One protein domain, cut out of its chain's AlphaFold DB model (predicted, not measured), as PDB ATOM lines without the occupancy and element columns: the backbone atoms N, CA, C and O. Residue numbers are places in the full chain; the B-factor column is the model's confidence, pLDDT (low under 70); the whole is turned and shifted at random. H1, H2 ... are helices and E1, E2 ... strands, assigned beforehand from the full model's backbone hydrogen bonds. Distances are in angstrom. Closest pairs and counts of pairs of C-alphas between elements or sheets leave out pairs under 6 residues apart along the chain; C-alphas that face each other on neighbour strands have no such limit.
ATOM      1  N   VAL A 123     174.586 250.171 233.645       90.31
ATOM      2  CA  VAL A 123     174.685 249.226 232.522       90.31
ATOM      3  C   VAL A 123     173.312 249.100 231.874       90.31
ATOM      4  O   VAL A 123     172.414 248.494 232.462       90.31
ATOM      5  N   HIS A 124     173.161 249.637 230.662       93.81
ATOM      6  CA  HIS A 124     171.929 249.547 229.875       93.81
ATOM      7  C   HIS A 124     171.994 248.349 228.929       93.81
ATOM      8  O   HIS A 124     172.900 248.254 228.101       93.81
ATOM      9  N   ARG A 125     171.049 247.413 229.045       93.94
ATOM     10  CA  ARG A 125     171.047 246.190 228.229       93.94
ATOM     11  C   ARG A 125     170.341 246.410 226.896       93.94
ATOM     12  O   ARG A 125     169.189 246.836 226.873       93.94
ATOM     13  N   LEU A 126     171.015 246.042 225.812       95.62
ATOM     14  CA  LEU A 126     170.596 246.291 224.437       95.62
ATOM     15  C   LEU A 126     170.196 244.980 223.727       95.62
ATOM     16  O   LEU A 126     171.066 244.169 223.393       95.62
ATOM     17  N   PRO A 127     168.890 244.722 223.534       94.19
ATOM     18  CA  PRO A 127     168.370 243.567 222.786       94.19
ATOM     19  C   PRO A 127     168.649 243.640 221.279       94.19
ATOM     20  O   PRO A 127     168.438 244.676 220.658       94.19
ATOM     21  N   ILE A 128     169.031 242.508 220.678       90.69
ATOM     22  CA  ILE A 128     169.356 242.409 219.238       90.69
ATOM     23  C   ILE A 128     168.288 241.715 218.389       90.69
ATOM     24  O   ILE A 128     168.457 241.560 217.184       90.69
ATOM     25  N   HIS A 129     167.216 241.215 219.006       86.19
ATOM     26  CA  HIS A 129     166.175 240.513 218.260       86.19
ATOM     27  C   HIS A 129     165.556 241.450 217.219       86.19
ATOM     28  O   HIS A 129     165.309 242.614 217.519       86.19
ATOM     29  N   LYS A 130     165.255 240.935 216.020       76.69
ATOM     30  CA  LYS A 130     164.704 241.731 214.905       76.69
ATOM     31  C   LYS A 130     163.438 242.520 215.285       76.69
ATOM     32  O   LYS A 130     163.248 243.627 214.809       76.69
ATOM     33  N   ASN A 131     162.632 241.985 216.206       82.12
ATOM     34  CA  ASN A 131     161.385 242.600 216.685       82.12
ATOM     35  C   ASN A 131     161.574 243.445 217.960       82.12
ATOM     36  O   ASN A 131     160.616 243.754 218.666       82.12
ATOM     37  N   SER A 132     162.815 243.764 218.318       90.19
ATOM     38  CA  SER A 132     163.119 244.575 219.489       90.19
ATOM     39  C   SER A 132     162.729 246.030 219.251       90.19
ATOM     40  O   SER A 132     163.337 246.709 218.427       90.19
ATOM     41  N   ALA A 133     161.800 246.544 220.060       92.44
ATOM     42  CA  ALA A 133     161.415 247.955 220.024       92.44
ATOM     43  C   ALA A 133     162.622 248.901 220.168       92.44
ATOM     44  O   ALA A 133     162.700 249.902 219.463       92.44
ATOM     45  N   GLN A 134     163.595 248.569 221.028       94.50
ATOM     46  CA  GLN A 134     164.801 249.390 221.206       94.50
ATOM     47  C   GLN A 134     165.660 249.451 219.943       94.50
ATOM     48  O   GLN A 134     166.242 250.496 219.653       94.50
ATOM     49  N   LEU A 135     165.772 248.335 219.219       95.25
ATOM     50  CA  LEU A 135     166.588 248.257 218.010       95.25
ATOM     51  C   LEU A 135     165.881 248.954 216.840       95.25
ATOM     52  O   LEU A 135     166.489 249.769 216.153       95.25
ATOM     53  N   THR A 136     164.578 248.720 216.676       94.94
ATOM     54  CA  THR A 136     163.762 249.401 215.664       94.94
ATOM     55  C   THR A 136     163.780 250.915 215.862       94.94
ATOM     56  O   THR A 136     164.042 251.657 214.920       94.94
ATOM     57  N   LYS A 137     163.601 251.391 217.101       96.31
ATOM     58  CA  LYS A 137     163.642 252.826 217.412       96.31
ATOM     59  C   LYS A 137     165.020 253.451 217.221       96.31
ATOM     60  O   LYS A 137     165.101 254.631 216.900       96.31
ATOM     61  N   PHE A 138     166.097 252.685 217.390       96.38
ATOM     62  CA  PHE A 138     167.446 253.148 217.059       96.38
ATOM     63  C   PHE A 138     167.579 253.430 215.552       96.38
ATOM     64  O   PHE A 138     167.997 254.522 215.171       96.38
ATOM     65  N   PHE A 139     167.126 252.505 214.701       96.06
ATOM     66  CA  PHE A 139     167.112 252.702 213.249       96.06
ATOM     67  C   PHE A 139     166.214 253.868 212.813       96.06
ATOM     68  O   PHE A 139     166.625 254.699 212.003       96.06
ATOM     69  N   GLU A 140     165.010 253.974 213.387       95.75
ATOM     70  CA  GLU A 140     164.099 255.099 213.136       95.75
ATOM     71  C   GLU A 140     164.734 256.443 213.520       95.75
ATOM     72  O   GLU A 140     164.587 257.423 212.790       95.75
ATOM     73  N   LYS A 141     165.481 256.504 214.631       95.44
ATOM     74  CA  LYS A 141     166.167 257.731 215.065       95.44
ATOM     75  C   LYS A 141     167.193 258.202 214.034       95.44
ATOM     76  O   LYS A 141     167.202 259.387 213.700       95.44
ATOM     77  N   ASN A 142     168.001 257.280 213.510       95.75
ATOM     78  CA  ASN A 142     168.999 257.570 212.479       95.75
ATOM     79  C   ASN A 142     168.331 258.035 211.177       95.75
ATOM     80  O   ASN A 142     168.712 259.062 210.617       95.75
ATOM     81  N   ARG A 143     167.271 257.341 210.738       96.06
ATOM     82  CA  ARG A 143     166.499 257.708 209.541       96.06
ATOM     83  C   ARG A 143     165.900 259.111 209.651       96.06
ATOM     84  O   ARG A 143     166.163 259.959 208.803       96.06
ATOM     85  N   ASN A 144     165.185 259.385 210.741       94.75
ATOM     86  CA  ASN A 144     164.551 260.681 210.991       94.75
ATOM     87  C   ASN A 144     165.576 261.821 211.100       94.75
ATOM     88  O   ASN A 144     165.282 262.970 210.763       94.75
ATOM     89  N   PHE A 145     166.777 261.541 211.612       94.62
ATOM     90  CA  PHE A 145     167.857 262.523 211.638       94.62
ATOM     91  C   PHE A 145     168.400 262.799 210.232       94.62
ATOM     92  O   PHE A 145     168.496 263.964 209.850       94.62
ATOM     93  N   ASN A 146     168.672 261.761 209.436       93.56
ATOM     94  CA  ASN A 146     169.143 261.902 208.055       93.56
ATOM     95  C   ASN A 146     168.139 262.666 207.174       93.56
ATOM     96  O   ASN A 146     168.535 263.563 206.430       93.56
ATOM     97  N   GLU A 147     166.839 262.395 207.308       94.12
ATOM     98  CA  GLU A 147     165.787 263.129 206.591       94.12
ATOM     99  C   GLU A 147     165.745 264.613 206.980       94.12
ATOM    100  O   GLU A 147     165.645 265.494 206.122       94.12
ATOM    101  N   ARG A 148     165.859 264.937 208.275       93.94
ATOM    102  CA  ARG A 148     165.929 266.338 208.723       93.94
ATOM    103  C   ARG A 148     167.214 267.020 208.272       93.94
ATOM    104  O   ARG A 148     167.157 268.194 207.912       93.94
ATOM    105  N   LYS A 149     168.338 266.299 208.255       92.31
ATOM    106  CA  LYS A 149     169.636 266.771 207.754       92.31
ATOM    107  C   LYS A 149     169.558 267.160 206.285       92.31
ATOM    108  O   LYS A 149     169.938 268.276 205.947       92.31
ATOM    109  N   ALA A 150     168.999 266.288 205.448       92.38
ATOM    110  CA  ALA A 150     168.798 266.552 204.025       92.38
ATOM    111  C   ALA A 150     167.892 267.772 203.778       92.38
ATOM    112  O   ALA A 150     168.141 268.560 202.874       92.38
ATOM    113  N   ASN A 151     166.883 267.970 204.632       93.38
ATOM    114  CA  ASN A 151     165.962 269.106 204.560       93.38
ATOM    115  C   ASN A 151     166.474 270.390 205.247       93.38
ATOM    116  O   ASN A 151     165.718 271.355 205.357       93.38
ATOM    117  N   GLY A 152     167.705 270.410 205.775       90.31
ATOM    118  CA  GLY A 152     168.266 271.571 206.478       90.31
ATOM    119  C   GLY A 152     167.586 271.916 207.813       90.31
ATOM    120  O   GLY A 152     167.699 273.041 208.288       90.31
ATOM    121  N   LYS A 153     166.869 270.969 208.434       89.50
ATOM    122  CA  LYS A 153     166.084 271.152 209.675       89.50
ATOM    123  C   LYS A 153     166.782 270.604 210.932       89.50
ATOM    124  O   LYS A 153     166.109 270.135 211.855       89.50
ATOM    125  N   PRO A 161     172.773 261.219 215.996       94.06
ATOM    126  CA  PRO A 161     172.669 259.818 216.389       94.06
ATOM    127  C   PRO A 161     173.469 258.898 215.456       94.06
ATOM    128  O   PRO A 161     173.920 257.838 215.892       94.06
ATOM    129  N   CYS A 162     173.738 259.323 214.215       94.00
ATOM    130  CA  CYS A 162     174.462 258.536 213.224       94.00
ATOM    131  C   CYS A 162     175.967 258.416 213.524       94.00
ATOM    132  O   CYS A 162     176.651 257.630 212.874       94.00
ATOM    133  N   GLN A 163     176.492 259.142 214.520       94.69
ATOM    134  CA  GLN A 163     177.896 259.058 214.953       94.69
ATOM    135  C   GLN A 163     178.185 257.917 215.936       94.69
ATOM    136  O   GLN A 163     179.355 257.643 216.231       94.69
ATOM    137  N   TYR A 164     177.143 257.261 216.449       95.31
ATOM    138  CA  TYR A 164     177.248 256.279 217.524       95.31
ATOM    139  C   TYR A 164     176.835 254.892 217.041       95.31
ATOM    140  O   TYR A 164     175.898 254.737 216.252       95.31
ATOM    141  N   THR A 165     177.535 253.873 217.530       96.56
ATOM    142  CA  THR A 165     177.120 252.479 217.333       96.56
ATOM    143  C   THR A 165     175.950 252.147 218.255       96.56
ATOM    144  O   THR A 165     175.649 252.885 219.200       96.56
ATOM    145  N   TYR A 166     175.290 251.007 218.030       96.50
ATOM    146  CA  TYR A 166     174.189 250.597 218.903       96.50
ATOM    147  C   TYR A 166     174.654 250.444 220.361       96.50
ATOM    148  O   TYR A 166     173.932 250.813 221.284       96.50
ATOM    149  N   GLN A 167     175.890 249.972 220.568       95.19
ATOM    150  CA  GLN A 167     176.498 249.815 221.890       95.19
ATOM    151  C   GLN A 167     176.804 251.155 222.579       95.19
ATOM    152  O   GLN A 167     176.661 251.268 223.797       95.19
ATOM    153  N   GLU A 168     177.207 252.171 221.820       95.06
ATOM    154  CA  GLU A 168     177.526 253.505 222.341       95.06
ATOM    155  C   GLU A 168     176.274 254.357 222.573       95.06
ATOM    156  O   GLU A 168     176.303 255.301 223.360       95.06
ATOM    157  N   PHE A 169     175.158 254.017 221.931       94.94
ATOM    158  CA  PHE A 169     173.928 254.806 221.937       94.94
ATOM    159  C   PHE A 169     173.432 255.221 223.337       94.94
ATOM    160  O   PHE A 169     173.119 256.402 223.525       94.94
ATOM    161  N   PRO A 170     173.438 254.340 224.365       94.81
ATOM    162  CA  PRO A 170     172.992 254.694 225.715       94.81
ATOM    163  C   PRO A 170     173.805 255.796 226.412       94.81
ATOM    164  O   PRO A 170     173.340 256.359 227.405       94.81
ATOM    165  N   THR A 171     175.010 256.104 225.912       92.94
ATOM    166  CA  THR A 171     175.858 257.192 226.435       92.94
ATOM    167  C   THR A 171     175.293 258.575 226.109       92.94
ATOM    168  O   THR A 171     175.512 259.527 226.856       92.94
ATOM    169  N   LYS A 172     174.546 258.695 225.005       93.06
ATOM    170  CA  LYS A 172     173.956 259.956 224.531       93.06
ATOM    171  C   LYS A 172     172.441 259.963 224.566       93.06
ATOM    172  O   LYS A 172     171.851 261.027 224.714       93.06
ATOM    173  N   PHE A 173     171.817 258.794 224.485       94.38
ATOM    174  CA  PHE A 173     170.371 258.656 224.469       94.38
ATOM    175  C   PHE A 173     169.896 257.786 225.635       94.38
ATOM    176  O   PHE A 173     170.509 256.781 225.986       94.38
ATOM    177  N   LYS A 174     168.786 258.169 226.260       94.19
ATOM    178  CA  LYS A 174     168.107 257.416 227.313       94.19
ATOM    179  C   LYS A 174     166.845 256.788 226.739       94.19
ATOM    180  O   LYS A 174     166.080 257.449 226.043       94.19
ATOM    181  N   TRP A 175     166.625 255.515 227.048       94.44
ATOM    182  CA  TRP A 175     165.390 254.825 226.697       94.44
ATOM    183  C   TRP A 175     164.285 255.197 227.688       94.44
ATOM    184  O   TRP A 175     164.375 254.861 228.870       94.44
ATOM    185  N   GLU A 176     163.248 255.892 227.228       93.00
ATOM    186  CA  GLU A 176     162.139 256.337 228.074       93.00
ATOM    187  C   GLU A 176     160.834 256.407 227.278       93.00
ATOM    188  O   GLU A 176     160.777 257.001 226.204       93.00
ATOM    189  N   GLY A 177     159.763 255.813 227.812       91.81
ATOM    190  CA  GLY A 177     158.445 255.843 227.167       91.81
ATOM    191  C   GLY A 177     158.380 255.097 225.829       91.81
ATOM    192  O   GLY A 177     157.530 255.409 225.006       91.81
ATOM    193  N   GLY A 178     159.277 254.132 225.599       92.69
ATOM    194  CA  GLY A 178     159.324 253.376 224.344       92.69
ATOM    195  C   GLY A 178     160.053 254.086 223.201       92.69
ATOM    196  O   GLY A 178     159.911 253.669 222.054       92.69
ATOM    197  N   ASP A 179     160.821 255.136 223.499       95.12
ATOM    198  CA  ASP A 179     161.642 255.843 222.520       95.12
ATOM    199  C   ASP A 179     163.011 256.233 223.104       95.12
ATOM    200  O   ASP A 179     163.226 256.265 224.320       95.12
ATOM    201  N   TRP A 180     163.953 256.536 222.214       95.12
ATOM    202  CA  TRP A 180     165.265 257.068 222.549       95.12
ATOM    203  C   TRP A 180     165.217 258.592 222.633       95.12
ATOM    204  O   TRP A 180     165.061 259.280 221.622       95.12
ATOM    205  N   LYS A 181     165.403 259.137 223.833       93.50
ATOM    206  CA  LYS A 181     165.477 260.583 224.075       93.50
ATOM    207  C   LYS A 181     166.914 261.016 224.298       93.50
ATOM    208  O   LYS A 181     167.682 260.298 224.925       93.50
ATOM    209  N   GLU A 182     167.282 262.183 223.787       92.56
ATOM    210  CA  GLU A 182     168.604 262.761 224.026       92.56
ATOM    211  C   GLU A 182     168.805 263.019 225.525       92.56
ATOM    212  O   GLU A 182     167.896 263.484 226.219       92.56
ATOM    213  N   ARG A 183     169.978 262.659 226.044       90.44
ATOM    214  CA  ARG A 183     170.340 262.899 227.441       90.44
ATOM    215  C   ARG A 183     170.716 264.361 227.617       90.44
ATOM    216  O   ARG A 183     171.558 264.874 226.895       90.44
ATOM    217  N   THR A 184     170.145 264.985 228.636       83.56
ATOM    218  CA  THR A 184     170.490 266.350 229.048       83.56
ATOM    219  C   THR A 184     171.652 266.384 230.040       83.56
ATOM    220  O   THR A 184     172.388 267.363 230.081       83.56
ATOM    221  N   ASN A 185     171.842 265.316 230.824       77.31
ATOM    222  CA  ASN A 185     172.967 265.169 231.745       77.31
ATOM    223  C   ASN A 185     173.999 264.181 231.179       77.31
ATOM    224  O   ASN A 185     173.739 262.979 231.101       77.31
ATOM    225  N   HIS A 186     175.170 264.693 230.794       71.31
ATOM    226  CA  HIS A 186     176.277 263.891 230.265       71.31
ATOM    227  C   HIS A 186     177.277 263.421 231.335       71.31
ATOM    228  O   HIS A 186     178.224 262.715 230.996       71.31
ATOM    229  N   GLU A 187     177.086 263.780 232.610       73.31
ATOM    230  CA  GLU A 187     177.940 263.303 233.710       73.31
ATOM    231  C   GLU A 187     177.615 261.857 234.121       73.31
ATOM    232  O   GLU A 187     178.458 261.153 234.682       73.31
ATOM    233  N   GLU A 188     176.402 261.384 233.813       77.75
ATOM    234  CA  GLU A 188     175.998 260.000 234.046       77.75
ATOM    235  C   GLU A 188     176.807 259.051 233.158       77.75
ATOM    236  O   GLU A 188     176.640 258.991 231.936       77.75
ATOM    237  N   LYS A 189     177.679 258.257 233.782       86.50
ATOM    238  CA  LYS A 189     178.467 257.255 233.068       86.50
ATOM    239  C   LYS A 189     177.611 256.019 232.797       86.50
ATOM    240  O   LYS A 189     177.304 255.250 233.711       86.50
ATOM    241  N   VAL A 190     177.246 255.816 231.536       91.88
ATOM    242  CA  VAL A 190     176.409 254.692 231.088       91.88
ATOM    243  C   VAL A 190     177.194 253.814 230.128       91.88
ATOM    244  O   VAL A 190     177.874 254.307 229.236       91.88
ATOM    245  N   ILE A 191     177.080 252.500 230.290       91.94
ATOM    246  CA  ILE A 191     177.654 251.501 229.393       91.94
ATOM    247  C   ILE A 191     176.500 250.762 228.723       91.94
ATOM    248  O   ILE A 191     175.725 250.069 229.390       91.94
ATOM    249  N   GLY A 192     176.390 250.883 227.401       94.00
ATOM    250  CA  GLY A 192     175.522 250.015 226.619       94.00
ATOM    251  C   GLY A 192     176.129 248.620 226.527       94.00
ATOM    252  O   GLY A 192     177.289 248.447 226.156       94.00
ATOM    253  N   ARG A 193     175.351 247.604 226.897       93.19
ATOM    254  CA  ARG A 193     175.761 246.204 226.814       93.19
ATOM    255  C   ARG A 193     174.772 245.430 225.970       93.19
ATOM    256  O   ARG A 193     173.653 245.155 226.401       93.19
ATOM    257  N   ILE A 194     175.208 245.064 224.775       94.12
ATOM    258  CA  ILE A 194     174.454 244.177 223.898       94.12
ATOM    259  C   ILE A 194     174.389 242.786 224.534       94.12
ATOM    260  O   ILE A 194     175.360 242.338 225.150       94.12
ATOM    261  N   TYR A 195     173.235 242.119 224.440       90.06
ATOM    262  CA  TYR A 195     173.104 240.758 224.961       90.06
ATOM    263  C   TYR A 195     174.150 239.833 224.333       90.06
ATOM    264  O   TYR A 195     174.414 239.882 223.131       90.06
ATOM    265  N   THR A 196     174.747 238.987 225.171       87.31
ATOM    266  CA  THR A 196     175.693 237.971 224.721       87.31
ATOM    267  C   THR A 196     174.973 236.984 223.809       87.31
ATOM    268  O   THR A 196     173.897 236.479 224.135       87.31
ATOM    269  N   VAL A 197     175.584 236.716 222.659       88.12
ATOM    270  CA  VAL A 197     175.113 235.743 221.676       88.12
ATOM    271  C   VAL A 197     176.171 234.674 221.543       88.12
ATOM    272  O   VAL A 197     177.360 234.982 221.469       88.12
ATOM    273  N   LEU A 198     175.735 233.420 221.511       85.50
ATOM    274  CA  LEU A 198     176.630 232.298 221.286       85.50
ATOM    275  C   LEU A 198     177.166 232.345 219.852       85.50
ATOM    276  O   LEU A 198     176.353 232.417 218.933       85.50
ATOM    277  N   PRO A 199     178.484 232.203 219.640       85.94
ATOM    278  CA  PRO A 199     179.054 232.061 218.302       85.94
ATOM    279  C   PRO A 199     178.448 230.940 217.442       85.94
ATOM    280  O   PRO A 199     178.526 231.004 216.221       85.94
ATOM    281  N   SER A 200     177.822 229.927 218.055       83.06
ATOM    282  CA  SER A 200     177.078 228.875 217.345       83.06
ATOM    283  C   SER A 200     175.814 229.373 216.640       83.06
ATOM    284  O   SER A 200     175.324 228.709 215.731       83.06
ATOM    285  N   LYS A 201     175.282 230.530 217.044       88.19
ATOM    286  CA  LYS A 201     174.193 231.232 216.361       88.19
ATOM    287  C   LYS A 201     174.788 232.229 215.375       88.19
ATOM    288  O   LYS A 201     174.917 233.410 215.684       88.19
ATOM    289  N   THR A 202     175.212 231.731 214.219       89.31
ATOM    290  CA  THR A 202     176.057 232.463 213.265       89.31
ATOM    291  C   THR A 202     175.441 233.790 212.814       89.31
ATOM    292  O   THR A 202     176.125 234.809 212.835       89.31
ATOM    293  N   GLU A 203     174.148 233.801 212.475       92.62
ATOM    294  CA  GLU A 203     173.441 235.009 212.021       92.62
ATOM    295  C   GLU A 203     173.284 236.045 213.139       92.62
ATOM    296  O   GLU A 203     173.598 237.219 212.954       92.62
ATOM    297  N   GLU A 204     172.835 235.637 214.327       92.25
ATOM    298  CA  GLU A 204     172.673 236.559 215.452       92.25
ATOM    299  C   GLU A 204     174.015 237.059 215.993       92.25
ATOM    300  O   GLU A 204     174.113 238.196 216.461       92.25
ATOM    301  N   PHE A 205     175.056 236.226 215.930       92.19
ATOM    302  CA  PHE A 205     176.410 236.612 216.305       92.19
ATOM    303  C   PHE A 205     176.974 237.637 215.317       92.19
ATOM    304  O   PHE A 205     177.495 238.670 215.737       92.19
ATOM    305  N   ALA A 206     176.783 237.412 214.016       93.38
ATOM    306  CA  ALA A 206     177.150 238.373 212.985       93.38
ATOM    307  C   ALA A 206     176.384 239.694 213.128       93.38
ATOM    308  O   ALA A 206     176.998 240.760 213.097       93.38
ATOM    309  N   LEU A 207     175.074 239.644 213.396       94.38
ATOM    310  CA  LEU A 207     174.269 240.831 213.691       94.38
ATOM    311  C   LEU A 207     174.809 241.594 214.909       94.38
ATOM    312  O   LEU A 207     174.931 242.818 214.864       94.38
ATOM    313  N   ARG A 208     175.176 240.892 215.989       93.69
ATOM    314  CA  ARG A 208     175.821 241.511 217.157       93.69
ATOM    315  C   ARG A 208     177.111 242.223 216.748       93.69
ATOM    316  O   ARG A 208     177.284 243.382 217.111       93.69
ATOM    317  N   CYS A 209     177.987 241.572 215.987       93.88
ATOM    318  CA  CYS A 209     179.222 242.191 215.504       93.88
ATOM    319  C   CYS A 209     178.947 243.428 214.639       93.88
ATOM    320  O   CYS A 209     179.577 244.464 214.851       93.88
ATOM    321  N   LEU A 210     177.975 243.366 213.727       94.62
ATOM    322  CA  LEU A 210     177.574 244.507 212.902       94.62
ATOM    323  C   LEU A 210     177.085 245.683 213.755       94.62
ATOM    324  O   LEU A 210     177.504 246.811 213.513       94.62
ATOM    325  N   LEU A 211     176.263 245.436 214.777       95.12
ATOM    326  CA  LEU A 211     175.720 246.473 215.666       95.12
ATOM    327  C   LEU A 211     176.768 247.121 216.581       95.12
ATOM    328  O   LEU A 211     176.605 248.277 216.973       95.12
ATOM    329  N   ILE A 212     177.828 246.385 216.927       94.50
ATOM    330  CA  ILE A 212     178.952 246.903 217.721       94.50
ATOM    331  C   ILE A 212     179.790 247.892 216.909       94.50
ATOM    332  O   ILE A 212     180.282 248.861 217.478       94.50
ATOM    333  N   HIS A 213     179.941 247.669 215.601       93.19
ATOM    334  CA  HIS A 213     180.909 248.400 214.774       93.19
ATOM    335  C   HIS A 213     180.273 249.384 213.781       93.19
ATOM    336  O   HIS A 213     180.932 250.331 213.357       93.19
ATOM    337  N   SER A 214     179.008 249.190 213.400       93.06
ATOM    338  CA  SER A 214     178.336 250.035 212.406       93.06
ATOM    339  C   SER A 214     177.727 251.274 213.056       93.06
ATOM    340  O   SER A 214     176.980 251.177 214.032       93.06
ATOM    341  N   LYS A 215     178.020 252.440 212.478       94.62
ATOM    342  CA  LYS A 215     177.493 253.743 212.895       94.62
ATOM    343  C   LYS A 215     176.398 254.203 211.940       94.62
ATOM    344  O   LYS A 215     176.513 254.003 210.735       94.62
ATOM    345  N   GLY A 216     175.337 254.782 212.493       92.62
ATOM    346  CA  GLY A 216     174.217 255.329 211.725       92.62
ATOM    347  C   GLY A 216     173.401 254.384 210.833       92.62
ATOM    348  O   GLY A 216     172.817 254.897 209.880       92.62
ATOM    349  N   PRO A 217     173.288 253.063 211.097       94.56
ATOM    350  CA  PRO A 217     172.418 252.215 210.285       94.56
ATOM    351  C   PRO A 217     170.951 252.655 210.408       94.56
ATOM    352  O   PRO A 217     170.493 253.043 211.485       94.56
ATOM    353  N   THR A 218     170.197 252.568 209.319       94.12
ATOM    354  CA  THR A 218     168.793 253.018 209.220       94.12
ATOM    355  C   THR A 218     167.784 251.877 209.062       94.12
ATOM    356  O   THR A 218     166.568 252.104 209.129       94.12
ATOM    357  N   SER A 219     168.265 250.649 208.873       93.69
ATOM    358  CA  SER A 219     167.490 249.407 208.888       93.69
ATOM    359  C   SER A 219     168.414 248.198 209.092       93.69
ATOM    360  O   SER A 219     169.640 248.324 209.147       93.69
ATOM    361  N   LEU A 220     167.827 247.003 209.194       92.38
ATOM    362  CA  LEU A 220     168.591 245.754 209.146       92.38
ATOM    363  C   LEU A 220     169.224 245.521 207.763       92.38
ATOM    364  O   LEU A 220     170.322 244.983 207.691       92.38
ATOM    365  N   GLU A 221     168.564 245.945 206.684       91.69
ATOM    366  CA  GLU A 221     169.092 245.828 205.315       91.69
ATOM    367  C   GLU A 221     170.299 246.754 205.105       91.69
ATOM    368  O   GLU A 221     171.270 246.384 204.448       91.69
ATOM    369  N   ASP A 222     170.279 247.933 205.729       91.81
ATOM    370  CA  ASP A 222     171.391 248.884 205.707       91.81
ATOM    371  C   ASP A 222     172.634 248.314 206.416       91.81
ATOM    372  O   ASP A 222     173.761 248.452 205.946       91.81
ATOM    373  N   LEU A 223     172.449 247.547 207.501       91.12
ATOM    374  CA  LEU A 223     173.559 246.814 208.132       91.12
ATOM    375  C   LEU A 223     174.196 245.783 207.191       91.12
ATOM    376  O   LEU A 223     175.419 245.596 207.237       91.12
ATOM    377  N   CYS A 224     173.376 245.148 206.349       90.75
ATOM    378  CA  CYS A 224     173.808 244.210 205.316       90.75
ATOM    379  C   CYS A 224     174.348 244.889 204.057       90.75
ATOM    380  O   CYS A 224     174.856 244.202 203.174       90.75
ATOM    381  N   THR A 225     174.252 246.210 203.959       90.56
ATOM    382  CA  THR A 225     174.829 246.966 202.856       90.56
ATOM    383  C   THR A 225     176.283 247.299 203.190       90.56
ATOM    384  O   THR A 225     176.609 247.835 204.258       90.56
ATOM    385  N   VAL A 226     177.192 246.899 202.304       86.50
ATOM    386  CA  VAL A 226     178.637 247.063 202.473       86.50
ATOM    387  C   VAL A 226     179.206 247.767 201.251       86.50
ATOM    388  O   VAL A 226     178.881 247.421 200.117       86.50
ATOM    389  N   LEU A 227     180.055 248.761 201.502       85.06
ATOM    390  CA  LEU A 227     180.904 249.362 200.482       85.06
ATOM    391  C   LEU A 227     182.123 248.461 200.290       85.06
ATOM    392  O   LEU A 227     182.877 248.238 201.236       85.06
ATOM    393  N   ASP A 228     182.276 247.934 199.085       77.06
ATOM    394  CA  ASP A 228     183.449 247.167 198.676       77.06
ATOM    395  C   ASP A 228     184.694 248.073 198.559       77.06
ATOM    396  O   ASP A 228     184.582 249.298 198.455       77.06
ATOM    397  N   GLU A 229     185.889 247.480 198.523       74.62
ATOM    398  CA  GLU A 229     187.180 248.164 198.337       74.62
ATOM    399  C   GLU A 229     187.220 248.983 197.031       74.62
ATOM    400  O   GLU A 229     187.929 249.984 196.930       74.62
ATOM    401  N   HIS A 230     186.397 248.604 196.050       74.19
ATOM    402  CA  HIS A 230     186.224 249.300 194.774       74.19
ATOM    403  C   HIS A 230     185.153 250.407 194.792       74.19
ATOM    404  O   HIS A 230     184.888 251.017 193.758       74.19
ATOM    405  N   GLY A 231     184.524 250.674 195.941       76.81
ATOM    406  CA  GLY A 231     183.480 251.695 196.092       76.81
ATOM    407  C   GLY A 231     182.085 251.263 195.623       76.81
ATOM    408  O   GLY A 231     181.177 252.091 195.571       76.81
ATOM    409  N   ASN A 232     181.894 249.980 195.304       81.75
ATOM    410  CA  ASN A 232     180.594 249.432 194.921       81.75
ATOM    411  C   ASN A 232     179.743 249.125 196.158       81.75
ATOM    412  O   ASN A 232     180.247 248.626 197.163       81.75
ATOM    413  N   ILE A 233     178.443 249.405 196.072       86.12
ATOM    414  CA  ILE A 233     177.478 249.114 197.135       86.12
ATOM    415  C   ILE A 233     176.889 247.726 196.888       86.12
ATOM    416  O   ILE A 233     176.137 247.540 195.933       86.12
ATOM    417  N   ASN A 234     177.201 246.774 197.768       87.56
ATOM    418  CA  ASN A 234     176.658 245.419 197.726       87.56
ATOM    419  C   ASN A 234     175.762 245.176 198.944       87.56
ATOM    420  O   ASN A 234     176.179 245.398 200.085       87.56
ATOM    421  N   THR A 235     174.543 244.691 198.713       90.62
ATOM    422  CA  THR A 235     173.617 244.282 199.777       90.62
ATOM    423  C   THR A 235     173.584 242.761 199.858       90.62
ATOM    424  O   THR A 235     173.285 242.093 198.872       90.62
ATOM    425  N   TYR A 236     173.894 242.216 201.032       90.44
ATOM    426  CA  TYR A 236     173.931 240.773 201.275       90.44
ATOM    427  C   TYR A 236     172.621 240.279 201.905       90.44
ATOM    428  O   TYR A 236     172.015 240.973 202.720       90.44
ATOM    429  N   GLU A 237     172.198 239.056 201.577       89.00
ATOM    430  CA  GLU A 237     170.997 238.444 202.175       89.00
ATOM    431  C   GLU A 237     171.225 237.986 203.628       89.00
ATOM    432  O   GLU A 237     170.301 237.992 204.445       89.00
ATOM    433  N   SER A 238     172.463 237.609 203.964       92.81
ATOM    434  CA  SER A 238     172.877 237.109 205.281       92.81
ATOM    435  C   SER A 238     173.700 238.150 206.048       92.81
ATOM    436  O   SER A 238     174.586 238.806 205.490       92.81
ATOM    437  N   PHE A 239     173.474 238.252 207.367       92.69
ATOM    438  CA  PHE A 239     174.307 239.091 208.235       92.69
ATOM    439  C   PHE A 239     175.729 238.547 208.336       92.69
ATOM    440  O   PHE A 239     176.674 239.319 208.496       92.69
ATOM    441  N   ASN A 240     175.886 237.225 208.255       92.12
ATOM    442  CA  ASN A 240     177.179 236.560 208.300       92.12
ATOM    443  C   ASN A 240     178.058 236.999 207.125       92.12
ATOM    444  O   ASN A 240     179.203 237.387 207.335       92.12
ATOM    445  N   ASP A 241     177.512 237.022 205.911       91.00
ATOM    446  CA  ASP A 241     178.271 237.407 204.717       91.00
ATOM    447  C   ASP A 241     178.617 238.900 204.714       91.00
ATOM    448  O   ASP A 241     179.760 239.273 204.425       91.00
ATOM    449  N   ALA A 242     177.691 239.756 205.158       91.94
ATOM    450  CA  ALA A 242     177.978 241.173 205.371       91.94
ATOM    451  C   ALA A 242     179.083 241.389 206.424       91.94
ATOM    452  O   ALA A 242     180.004 242.183 206.219       91.94
ATOM    453  N   ALA A 243     179.029 240.668 207.551       91.88
ATOM    454  CA  ALA A 243     180.018 240.774 208.624       91.88
ATOM    455  C   ALA A 243     181.395 240.222 208.222       91.88
ATOM    456  O   ALA A 243     182.413 240.795 208.620       91.88
ATOM    457  N   LYS A 244     181.444 239.148 207.420       89.75
ATOM    458  CA  LYS A 244     182.682 238.627 206.816       89.75
ATOM    459  C   LYS A 244     183.301 239.640 205.865       89.75
ATOM    460  O   LYS A 244     184.487 239.929 205.991       89.75
ATOM    461  N   THR A 245     182.496 240.223 204.977       88.69
ATOM    462  CA  THR A 245     182.955 241.235 204.013       88.69
ATOM    463  C   THR A 245     183.505 242.468 204.735       88.69
ATOM    464  O   THR A 245     184.586 242.946 204.410       88.69
ATOM    465  N   LYS A 246     182.841 242.916 205.811       88.50
ATOM    466  CA  LYS A 246     183.330 243.991 206.697       88.50
ATOM    467  C   LYS A 246     184.517 243.581 207.593       88.50
ATOM    468  O   LYS A 246     184.952 244.387 208.413       88.50
ATOM    469  N   ARG A 247     185.022 242.344 207.483       89.12
ATOM    470  CA  ARG A 247     186.103 241.765 208.306       89.12
ATOM    471  C   ARG A 247     185.856 241.887 209.818       89.12
ATOM    472  O   ARG A 247     186.781 242.098 210.595       89.12
ATOM    473  N   LEU A 248     184.600 241.747 210.252       89.25
ATOM    474  CA  LEU A 248     184.203 241.883 211.663       89.25
ATOM    475  C   LEU A 248     184.232 240.557 212.433       89.25
ATOM    476  O   LEU A 248     184.333 240.556 213.661       89.25
ATOM    477  N   LEU A 249     184.153 239.423 211.731       88.50
ATOM    478  CA  LEU A 249     184.212 238.081 212.321       88.50
ATOM    479  C   LEU A 249     185.664 237.631 212.519       88.50
ATOM    480  O   LEU A 249     186.120 236.651 211.940       88.50
ATOM    481  N   THR A 250     186.407 238.390 213.321       85.00
ATOM    482  CA  THR A 250     187.820 238.122 213.613       85.00
ATOM    483  C   THR A 250     187.981 237.138 214.767       85.00
ATOM    484  O   THR A 250     187.110 237.034 215.635       85.00
ATOM    485  N   LYS A 251     189.145 236.484 214.855       82.94
ATOM    486  CA  LYS A 251     189.528 235.643 216.004       82.94
ATOM    487  C   LYS A 251     189.286 236.340 217.347       82.94
ATOM    488  O   LYS A 251     188.703 235.746 218.251       82.94
ATOM    489  N   LYS A 252     189.632 237.628 217.431       85.31
ATOM    490  CA  LYS A 252     189.409 238.468 218.613       85.31
ATOM    491  C   LYS A 252     187.928 238.554 218.999       85.31
ATOM    492  O   LYS A 252     187.599 238.395 220.170       85.31
ATOM    493  N   ALA A 253     187.025 238.748 218.034       85.00
ATOM    494  CA  ALA A 253     185.587 238.803 218.308       85.00
ATOM    495  C   ALA A 253     185.061 237.480 218.899       85.00
ATOM    496  O   ALA A 253     184.230 237.487 219.811       85.00
ATOM    497  N   TYR A 254     185.571 236.339 218.422       85.19
ATOM    498  CA  TYR A 254     185.239 235.022 218.975       85.19
ATOM    499  C   TYR A 254     185.840 234.797 220.370       85.19
ATOM    500  O   TYR A 254     185.182 234.203 221.225       85.19
ATOM    501  N   GLU A 255     187.056 235.282 220.629       85.25
ATOM    502  CA  GLU A 255     187.695 235.225 221.952       85.25
ATOM    503  C   GLU A 255     186.934 236.057 222.989       85.25
ATOM    504  O   GLU A 255     186.618 235.557 224.066       85.25
ATOM    505  N   GLU A 256     186.543 237.285 222.649       87.00
ATOM    506  CA  GLU A 256     185.722 238.131 223.522       87.00
ATOM    507  C   GLU A 256     184.361 237.484 223.818       87.00
ATOM    508  O   GLU A 256     183.893 237.482 224.959       87.00
ATOM    509  N   ALA A 257     183.738 236.861 222.815       85.38
ATOM    510  CA  ALA A 257     182.485 236.136 222.999       85.38
ATOM    511  C   ALA A 257     182.642 234.912 223.915       85.38
ATOM    512  O   ALA A 257     181.782 234.664 224.764       85.38
ATOM    513  N   LEU A 258     183.739 234.162 223.781       83.25
ATOM    514  CA  LEU A 258     184.087 233.046 224.666       83.25
ATOM    515  C   LEU A 258     184.280 233.517 226.113       83.25
ATOM    516  O   LEU A 258     183.761 232.891 227.041       83.25
ATOM    517  N   GLU A 259     184.972 234.638 226.300       84.50
ATOM    518  CA  GLU A 259     185.199 235.251 227.609       84.50
ATOM    519  C   GLU A 259     183.904 235.736 228.270       84.50
ATOM    520  O   GLU A 259     183.752 235.631 229.487       84.50
ATOM    521  N   GLU A 260     182.930 236.208 227.493       83.50
ATOM    522  CA  GLU A 260     181.589 236.499 228.009       83.50
ATOM    523  C   GLU A 260     180.829 235.219 228.377       83.50
ATOM    524  O   GLU A 260     180.165 235.152 229.415       83.50
ATOM    525  N   CYS A 261     180.936 234.186 227.542       79.50
ATOM    526  CA  CYS A 261     180.198 232.938 227.693       79.50
ATOM    527  C   CYS A 261     180.677 232.079 228.869       79.50
ATOM    528  O   CYS A 261     179.869 231.335 229.429       79.50
ATOM    529  N   LYS A 262     181.941 232.207 229.294       75.75
ATOM    530  CA  LYS A 262     182.508 231.436 230.419       75.75
ATOM    531  C   LYS A 262     181.723 231.588 231.726       75.75
ATOM    532  O   LYS A 262     181.749 230.695 232.563       75.75
ATOM    533  N   MET A 263     181.036 232.719 231.899       69.69
ATOM    534  CA  MET A 263     180.239 233.028 233.092       69.69
ATOM    535  C   MET A 263     178.913 232.255 233.136       69.69
ATOM    536  O   MET A 263     178.301 232.160 234.196       69.69
ATOM    537  N   TYR A 264     178.452 231.732 231.995       70.56
ATOM    538  CA  TYR A 264     177.098 231.190 231.836       70.56
ATOM    539  C   TYR A 264     177.074 229.766 231.276       70.56
ATOM    540  O   TYR A 264     176.120 229.027 231.516       70.56
ATOM    541  N   LEU A 265     178.092 229.372 230.507       68.69
ATOM    542  CA  LEU A 265     178.138 228.074 229.850       68.69
ATOM    543  C   LEU A 265     178.890 227.037 230.675       68.69
ATOM    544  O   LEU A 265     180.013 227.246 231.125       68.69
ATOM    545  N   GLY A 266     178.290 225.851 230.773       68.62
ATOM    546  CA  GLY A 266     178.976 224.660 231.254       68.62
ATOM    547  C   GLY A 266     180.022 224.144 230.260       68.62
ATOM    548  O   GLY A 266     180.102 224.562 229.102       68.62
ATOM    549  N   SER A 267     180.790 223.147 230.698       67.50
ATOM    550  CA  SER A 267     181.933 222.599 229.955       67.50
ATOM    551  C   SER A 267     181.607 222.133 228.527       67.50
ATOM    552  O   SER A 267     182.447 222.252 227.639       67.50
ATOM    553  N   LYS A 268     180.390 221.628 228.277       69.62
ATOM    554  CA  LYS A 268     179.938 221.226 226.936       69.62
ATOM    555  C   LYS A 268     179.837 222.421 225.981       69.62
ATOM    556  O   LYS A 268     180.434 222.372 224.912       69.62
ATOM    557  N   GLY A 269     179.155 223.491 226.396       70.38
ATOM    558  CA  GLY A 269     178.985 224.696 225.578       70.38
ATOM    559  C   GLY A 269     180.320 225.380 225.285       70.38
ATOM    560  O   GLY A 269     180.584 225.749 224.148       70.38
ATOM    561  N   MET A 270     181.220 225.446 226.273       76.25
ATOM    562  CA  MET A 270     182.562 226.004 226.064       76.25
ATOM    563  C   MET A 270     183.386 225.214 225.035       76.25
ATOM    564  O   MET A 270     184.091 225.816 224.229       76.25
ATOM    565  N   ARG A 271     183.277 223.876 225.008       72.56
ATOM    566  CA  ARG A 271     183.968 223.041 224.005       72.56
ATOM    567  C   ARG A 271     183.418 223.236 222.594       72.56
ATOM    568  O   ARG A 271     184.200 223.286 221.649       72.56
ATOM    569  N   GLU A 272     182.101 223.355 222.450       72.88
ATOM    570  CA  GLU A 272     181.463 223.632 221.156       72.88
ATOM    571  C   GLU A 272     181.935 224.978 220.593       72.88
ATOM    572  O   GLU A 272     182.374 225.050 219.447       72.88
ATOM    573  N   LEU A 273     181.953 226.024 221.424       75.44
ATOM    574  CA  LEU A 273     182.437 227.342 221.009       75.44
ATOM    575  C   LEU A 273     183.935 227.350 220.670       75.44
ATOM    576  O   LEU A 273     184.340 227.986 219.699       75.44
ATOM    577  N   TYR A 274     184.756 226.620 221.428       75.31
ATOM    578  CA  TYR A 274     186.185 226.483 221.137       75.31
ATOM    579  C   TYR A 274     186.435 225.806 219.782       75.31
ATOM    580  O   TYR A 274     187.328 226.212 219.042       75.31
ATOM    581  N   SER A 275     185.619 224.808 219.425       73.50
ATOM    582  CA  SER A 275     185.687 224.171 218.106       73.50
ATOM    583  C   SER A 275     185.349 225.148 216.981       73.50
ATOM    584  O   SER A 275     186.025 225.124 215.959       73.50
ATOM    585  N   ILE A 276     184.337 226.004 217.167       75.06
ATOM    586  CA  ILE A 276     183.954 227.029 216.182       75.06
ATOM    587  C   ILE A 276     185.096 228.028 215.984       75.06
ATOM    588  O   ILE A 276     185.439 228.340 214.852       75.06
ATOM    589  N   ARG A 277     185.743 228.476 217.069       76.19
ATOM    590  CA  ARG A 277     186.902 229.378 216.988       76.19
ATOM    591  C   ARG A 277     188.038 228.789 216.142       76.19
ATOM    592  O   ARG A 277     188.620 229.503 215.337       76.19
ATOM    593  N   ASN A 278     188.354 227.504 216.315       70.19
ATOM    594  CA  ASN A 278     189.487 226.876 215.623       70.19
ATOM    595  C   ASN A 278     189.246 226.651 214.122       70.19
ATOM    596  O   ASN A 278     190.211 226.493 213.389       70.19
ATOM    597  N   GLN A 279     187.995 226.670 213.647       66.06
ATOM    598  CA  GLN A 279     187.700 226.588 212.208       66.06
ATOM    599  C   GLN A 279     188.185 227.823 211.431       66.06
ATOM    600  O   GLN A 279     188.309 227.762 210.214       66.06
ATOM    601  N   PHE A 280     188.479 228.928 212.119       60.09
ATOM    602  CA  PHE A 280     189.010 230.147 211.507       60.09
ATOM    603  C   PHE A 280     190.546 230.179 211.435       60.09
ATOM    604  O   PHE A 280     191.083 231.047 210.760       60.09
TER     605      PHE A 280
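What this domain is: This is residues 123 to 153 and 161 to 280 of the 285 residues of an uncharacterized protein of Caenorhabditis nigoni (UniProt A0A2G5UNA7). Look for a spread of small parts round one helix: H2 lies near the middle, H4 packs across it, and the small strand hairpin E5 and E6 lies beyond H4. At one end of the longest axis is H1, with the hairpin of E2 and E3 beside its first half and residues 147 to 152 sticking out; at the other end is the helical hairpin of H5 and H6. The printed part has 151 residues, with six named helices and six named strands in the order E1 H1 E2 E3 E4 H2 H3 E5 E6 H4 H5 H6, of mixed class. There are three sheets of two strands: E1 and E4 are parallel, the other two pairs antiparallel. The whole is compact, with a radius of gyration of the C-alphas of 16.7 A, and spans 53 by 41 by 26 A.

Where its parts are: Find C-alpha 123 at (174.685, 249.226, 232.522), where E1, residues 123 to 126, begins; its partner E4, residues 190 to 194, is 12.9 A long. H1, residues 133 to 150, runs 25.6 A to C-alpha 150 at (168.798, 266.552, 204.025). E2 is residues 173 to 176 and E3 residues 179 to 182. H2, residues 202 to 213, is 16.7 A long, and H3 is residues 220 to 223. E5 is residues 225 to 227, E6 residues 233 to 235 and H4 residues 239 to 245. H5, residues 251 to 261, is 15.2 A long; H6, residues 267 to 278, runs 16.8 A to C-alpha 278 at (189.487, 226.876, 215.623).

How they stand to each other: Between E1 and E4 look at N 126 and O 193, 2.8 A apart. The closest C-alphas of E4 and H2 are those of Ile 194 and Arg 208, 7.4 A. H2 and H4 touch at Ala 206 and Asn 240, closest C-alphas 5.0 A apart, at a steep tilt of 60 degrees, the same way. The closest C-alphas of H4 and E5 are those of Val 226 and Ala 242, 6.6 A; in the hairpin of E5 and E6, N 226 and O 234 are 2.9 A apart. H3 is close to H2 but not clearly touching, with the C-alphas of Leu 210 and Leu 223 closest at 6.6 A. H5 and H6 touch, closest C-alphas Tyr 254 and Arg 277 at 6.2 A, at a shallow tilt of 8 degrees, opposite ways. H1 touches no helix; its closest C-alpha pair with E3 is Lys 137 and Asp 179, 6.3 A. In the hairpin of E2 and E3, N 174 and O 181 are 2.7 A apart. In H1, H2, H4, H5 and H6 every O i to N i+4 pair is within hydrogen-bond range; H3 is too short for one.

The domain as a whole: The C-alphas of Gly 152 and Ser 267 are the two farthest apart, 56.0 A. Residues 154 to 160 are not printed, and C-alphas 153 and 161 are 14.7 A apart across the cut. Of the links printed whole, none is long. The mean pLDDT of the printed part is 87.8; look for values under 70 at residue 263, residues 265 to 268 and residues 279 to 280.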